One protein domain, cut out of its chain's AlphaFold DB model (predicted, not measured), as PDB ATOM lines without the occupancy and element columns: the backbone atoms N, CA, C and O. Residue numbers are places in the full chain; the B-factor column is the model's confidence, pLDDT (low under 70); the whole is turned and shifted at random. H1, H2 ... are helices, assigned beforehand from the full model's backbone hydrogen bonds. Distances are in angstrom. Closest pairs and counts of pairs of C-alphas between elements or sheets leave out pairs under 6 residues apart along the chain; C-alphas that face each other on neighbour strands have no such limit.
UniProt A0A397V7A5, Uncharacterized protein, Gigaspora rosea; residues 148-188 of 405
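AT A GLANCE: This is residues 148 to 188 of the 405 residues of an uncharacterized protein of Gigaspora rosea (UniProt A0A397V7A5). The longest helix, H2, makes much of a rod-like body, with the short helix H1 reaching out beyond its first end and a loop beyond its other end that folds the chain back, so that the last helix, H3, packs on H2 at a slant. The far part of H1, residues 148 to 153, sticks out with nothing packed on it. The printed part has 41 residues with three named helices in the order H1, H2, H3 and no named strand; its class is all helix. It is only just loose, close to compact, with a radius of gyration of the C-alphas of 11.1 A, and the C-alphas span 35 by 17 by 12 A.

HOW THE PARTS SIT: H2, residues 158 to 170, is the longest helix by residues. It touches H3, residues 180 to 187, with 5 pairs of C-alphas within 8 A. The closest C-alphas of the two are those of Gln 162 and Val 186, 6.7 A apart. Their lines stand at a steep tilt of 47 degrees, they run opposite ways, and their centres are 10.8 A apart. H1, residues 148 to 156, and H2 meet only through their link. H1 and H3 are apart. In H1, H2 and H3, every backbone O i to N i+4 pair is within hydrogen-bond range.

IN THESE COORDINATES: H2 has 13 residues and runs 18.8 A from the C-alpha of Glu 158 at (85.221, 220.083, 229.364) to that of Ser 170 at (77.016, 233.842, 239.273). H1 has 9 residues and begins at the C-alpha of Ala 148 at (96.492, 217.073, 219.141); from there to the C-alpha of Thr 156 is 11.9 A. H3 has 8 residues and measures 10.6 A from the C-alpha of Glu 180 to that of His 187 at (77.256, 223.820, 225.736).

THE WHOLE: The outline is a rod, and the two C-alphas farthest apart are those of Ala 148 and Thr 173, at 35.4 A. The first and last printed C-alphas, those of Ala 148 and Asn 188, are 20.0 A apart. The printed part has no cut. The link from H1 to H2 is tight, with 1 residue between them, and the link from H2 to H3 is short, with 9 residues between them; neither is long. Residues 148 to 153, which belong to H1, stand free. The mean pLDDT of the printed part is 81.9, and the model's confidence is low, under 70, at residues 148 to 149. The mean pLDDT of H1 is 73, that of H2 is 86 and that of H3 is 83.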
ATOM      1  N   ALA A 148      96.811 218.171 218.238       64.94
ATOM      2  CA  ALA A 148      96.492 217.073 219.141       64.94
ATOM      3  C   ALA A 148      96.422 217.528 220.606       64.94
ATOM      4  O   ALA A 148      95.527 217.110 221.331       64.94
ATOM      5  N   LYS A 149      97.322 218.425 221.039       66.56
ATOM      6  CA  LYS A 149      97.269 219.029 222.380       66.56
ATOM      7  C   LYS A 149      96.029 219.892 222.587       66.56
ATOM      8  O   LYS A 149      95.496 219.886 223.687       66.56
ATOM      9  N   VAL A 150      95.588 220.625 221.565       70.50
ATOM     10  CA  VAL A 150      94.352 221.414 221.628       70.50
ATOM     11  C   VAL A 150      93.154 220.484 221.754       70.50
ATOM     12  O   VAL A 150      92.408 220.636 222.710       70.50
ATOM     13  N   CYS A 151      93.012 219.487 220.879       71.06
ATOM     14  CA  CYS A 151      91.903 218.532 220.953       71.06
ATOM     15  C   CYS A 151      91.875 217.807 222.303       71.06
ATOM     16  O   CYS A 151      90.844 217.780 222.974       71.06
ATOM     17  N   LEU A 152      93.026 217.287 222.742       74.75
ATOM     18  CA  LEU A 152      93.150 216.615 224.031       74.75
ATOM     19  C   LEU A 152      92.839 217.562 225.195       74.75
ATOM     20  O   LEU A 152      92.164 217.159 226.133       74.75
ATOM     21  N   GLY A 153      93.293 218.814 225.130       71.50
ATOM     22  CA  GLY A 153      92.984 219.836 226.128       71.50
ATOM     23  C   GLY A 153      91.494 220.161 226.181       71.50
ATOM     24  O   GLY A 153      90.938 220.226 227.270       71.50
ATOM     25  N   VAL A 154      90.836 220.297 225.026       74.75
ATOM     26  CA  VAL A 154      89.390 220.548 224.952       74.75
ATOM     27  C   VAL A 154      88.609 219.412 225.614       74.75
ATOM     28  O   VAL A 154      87.762 219.683 226.454       74.75
ATOM     29  N   SER A 155      88.954 218.158 225.308       77.44
ATOM     30  CA  SER A 155      88.321 216.974 225.910       77.44
ATOM     31  C   SER A 155      88.626 216.858 227.414       77.44
ATOM     32  O   SER A 155      87.736 216.633 228.223       77.44
ATOM     33  N   THR A 156      89.874 217.105 227.830       84.31
ATOM     34  CA  THR A 156      90.295 216.975 229.242       84.31
ATOM     35  C   THR A 156      89.658 218.024 230.155       84.31
ATOM     36  O   THR A 156      89.443 217.758 231.335       84.31
ATOM     37  N   PHE A 157      89.406 219.230 229.644       83.56
ATOM     38  CA  PHE A 157      88.947 220.365 230.445       83.56
ATOM     39  C   PHE A 157      87.475 220.736 230.207       83.56
ATOM     40  O   PHE A 157      87.082 221.823 230.624       83.56
ATOM     41  N   GLU A 158      86.662 219.860 229.600       83.38
ATOM     42  CA  GLU A 158      85.221 220.083 229.364       83.38
ATOM     43  C   GLU A 158      84.498 220.569 230.632       83.38
ATOM     44  O   GLU A 158      83.969 221.684 230.654       83.38
ATOM     45  N   ASP A 159      84.588 219.803 231.725       84.06
ATOM     46  CA  ASP A 159      83.979 220.154 233.017       84.06
ATOM     47  C   ASP A 159      84.504 221.494 233.564       84.06
ATOM     48  O   ASP A 159      83.775 222.290 234.160       84.06
ATOM     49  N   GLY A 160      85.789 221.773 233.326       87.06
ATOM     50  CA  GLY A 160      86.435 223.021 233.718       87.06
ATOM     51  C   GLY A 160      85.877 224.230 232.967       87.06
ATOM     52  O   GLY A 160      85.663 225.281 233.576       87.06
ATOM     53  N   PHE A 161      85.610 224.097 231.665       85.56
ATOM     54  CA  PHE A 161      84.975 225.151 230.877       85.56
ATOM     55  C   PHE A 161      83.546 225.412 231.340       85.56
ATOM     56  O   PHE A 161      83.182 226.577 231.513       85.56
ATOM     57  N   GLN A 162      82.776 224.354 231.612       86.88
ATOM     58  CA  GLN A 162      81.411 224.489 232.117       86.88
ATOM     59  C   GLN A 162      81.392 225.232 233.460       86.88
ATOM     60  O   GLN A 162      80.669 226.215 233.623       86.88
ATOM     61  N   HIS A 163      82.288 224.861 234.378       88.31
ATOM     62  CA  HIS A 163      82.425 225.532 235.667       88.31
ATOM     63  C   HIS A 163      82.810 227.019 235.535       88.31
ATOM     64  O   HIS A 163      82.316 227.877 236.267       88.31
ATOM     65  N   CYS A 164      83.673 227.363 234.573       86.50
ATOM     66  CA  CYS A 164      84.048 228.756 234.321       86.50
ATOM     67  C   CYS A 164      82.865 229.598 233.821       86.50
ATOM     68  O   CYS A 164      82.769 230.780 234.167       86.50
ATOM     69  N   ILE A 165      81.962 229.007 233.033       87.25
ATOM     70  CA  ILE A 165      80.737 229.679 232.587       87.25
ATOM     71  C   ILE A 165      79.820 229.942 233.781       87.25
ATOM     72  O   ILE A 165      79.427 231.095 233.974       87.25
ATOM     73  N   GLU A 166      79.569 228.937 234.622       88.62
ATOM     74  CA  GLU A 166      78.753 229.069 235.840       88.62
ATOM     75  C   GLU A 166      79.269 230.191 236.754       88.62
ATOM     76  O   GLU A 166      78.511 231.058 237.201       88.62
ATOM     77  N   LEU A 167      80.588 230.238 236.981       87.31
ATOM     78  CA  LEU A 167      81.217 231.297 237.770       87.31
ATOM     79  C   LEU A 167      81.009 232.680 237.140       87.31
ATOM     80  O   LEU A 167      80.638 233.619 237.846       87.31
ATOM     81  N   SER A 168      81.178 232.802 235.818       86.19
ATOM     82  CA  SER A 168      80.989 234.070 235.098       86.19
ATOM     83  C   SER A 168      79.551 234.601 235.154       86.19
ATOM     84  O   SER A 168      79.325 235.809 235.042       86.19
ATOM     85  N   GLU A 169      78.574 233.711 235.334       85.31
ATOM     86  CA  GLU A 169      77.155 234.054 235.433       85.31
ATOM     87  C   GLU A 169      76.727 234.364 236.869       85.31
ATOM     88  O   GLU A 169      75.911 235.265 237.073       85.31
ATOM     89  N   SER A 170      77.323 233.677 237.849       86.50
ATOM     90  CA  SER A 170      77.016 233.842 239.273       86.50
ATOM     91  C   SER A 170      77.509 235.168 239.867       86.50
ATOM     92  O   SER A 170      76.774 235.807 240.620       86.50
ATOM     93  N   ASP A 171      78.724 235.613 239.521       82.75
ATOM     94  CA  ASP A 171      79.326 236.824 240.089       82.75
ATOM     95  C   ASP A 171      80.068 237.650 239.030       82.75
ATOM     96  O   ASP A 171      81.277 237.539 238.810       82.75
ATOM     97  N   LYS A 172      79.309 238.561 238.414       78.12
ATOM     98  CA  LYS A 172      79.788 239.502 237.392       78.12
ATOM     99  C   LYS A 172      80.760 240.556 237.933       78.12
ATOM    100  O   LYS A 172      81.353 241.283 237.140       78.12
ATOM    101  N   THR A 173      80.883 240.692 239.256       80.25
ATOM    102  CA  THR A 173      81.809 241.648 239.883       80.25
ATOM    103  C   THR A 173      83.183 241.036 240.126       80.25
ATOM    104  O   THR A 173      84.181 241.757 240.140       80.25
ATOM    105  N   LYS A 174      83.243 239.706 240.258       84.94
ATOM    106  CA  LYS A 174      84.467 238.953 240.534       84.94
ATOM    107  C   LYS A 174      85.065 238.279 239.300       84.94
ATOM    108  O   LYS A 174      86.288 238.165 239.219       84.94
ATOM    109  N   TYR A 175      84.241 237.840 238.349       84.69
ATOM    110  CA  TYR A 175      84.693 237.072 237.187       84.69
ATOM    111  C   TYR A 175      84.427 237.797 235.860       84.69
ATOM    112  O   TYR A 175      83.410 238.480 235.713       84.69
ATOM    113  N   PRO A 176      85.331 237.665 234.869       86.31
ATOM    114  CA  PRO A 176      85.156 238.289 233.566       86.31
ATOM    115  C   PRO A 176      83.983 237.662 232.805       86.31
ATOM    116  O   PRO A 176      83.756 236.454 232.856       86.31
ATOM    117  N   LYS A 177      83.262 238.489 232.041       85.69
ATOM    118  CA  LYS A 177      82.158 238.026 231.195       85.69
ATOM    119  C   LYS A 177      82.695 237.167 230.046       85.69
ATOM    120  O   LYS A 177      83.506 237.635 229.247       85.69
ATOM    121  N   VAL A 178      82.196 235.938 229.936       85.19
ATOM    122  CA  VAL A 178      82.475 235.047 228.802       85.19
ATOM    123  C   VAL A 178      81.617 235.464 227.603       85.19
ATOM    124  O   VAL A 178      80.445 235.814 227.762       85.19
ATOM    125  N   LYS A 179      82.212 235.466 226.405       88.31
ATOM    126  CA  LYS A 179      81.508 235.764 225.148       88.31
ATOM    127  C   LYS A 179      80.465 234.691 224.835       88.31
ATOM    128  O   LYS A 179      80.727 233.514 225.056       88.31
ATOM    129  N   GLU A 180      79.346 235.097 224.242       86.75
ATOM    130  CA  GLU A 180      78.240 234.188 223.914       86.75
ATOM    131  C   GLU A 180      78.654 233.085 222.929       86.75
ATOM    132  O   GLU A 180      78.338 231.923 223.141       86.75
ATOM    133  N   GLU A 181      79.475 233.419 221.931       83.50
ATOM    134  CA  GLU A 181      80.072 232.457 220.986       83.50
ATOM    135  C   GLU A 181      80.781 231.297 221.706       83.50
ATOM    136  O   GLU A 181      80.605 230.130 221.364       83.50
ATOM    137  N   ILE A 182      81.549 231.607 222.757       79.50
ATOM    138  CA  ILE A 182      82.296 230.607 223.531       79.50
ATOM    139  C   ILE A 182      81.336 229.758 224.362       79.50
ATOM    140  O   ILE A 182      81.514 228.545 224.450       79.50
ATOM    141  N   LYS A 183      80.295 230.368 224.939       84.00
ATOM    142  CA  LYS A 183      79.269 229.625 225.676       84.00
ATOM    143  C   LYS A 183      78.540 228.641 224.773       84.00
ATOM    144  O   LYS A 183      78.335 227.503 225.182       84.00
ATOM    145  N   ASN A 184      78.196 229.055 223.557       83.19
ATOM    146  CA  ASN A 184      77.522 228.196 222.587       83.19
ATOM    147  C   ASN A 184      78.378 226.975 222.232       83.19
ATOM    148  O   ASN A 184      77.854 225.870 222.150       83.19
ATOM    149  N   ILE A 185      79.695 227.151 222.090       78.19
ATOM    150  CA  ILE A 185      80.626 226.042 221.835       78.19
ATOM    151  C   ILE A 185      80.699 225.088 223.034       78.19
ATOM    152  O   ILE A 185      80.617 223.878 222.848       78.19
ATOM    153  N   VAL A 186      80.828 225.613 224.258       80.75
ATOM    154  CA  VAL A 186      80.977 224.785 225.470       80.75
ATOM    155  C   VAL A 186      79.700 224.000 225.798       80.75
ATOM    156  O   VAL A 186      79.782 222.854 226.223       80.75
ATOM    157  N   HIS A 187      78.513 224.555 225.542       84.38
ATOM    158  CA  HIS A 187      77.256 223.820 225.736       84.38
ATOM    159  C   HIS A 187      76.938 222.841 224.593       84.38
ATOM    160  O   HIS A 187      76.025 222.020 224.715       84.38
ATOM    161  N   ASN A 188      77.662 222.903 223.474       80.75
ATOM    162  CA  ASN A 188      77.404 222.050 222.324       80.75
ATOM    163  C   ASN A 188      78.008 220.650 222.524       80.75
ATOM    164  O   ASN A 188      79.182 220.408 222.252       80.75
TER     165      ASN A 188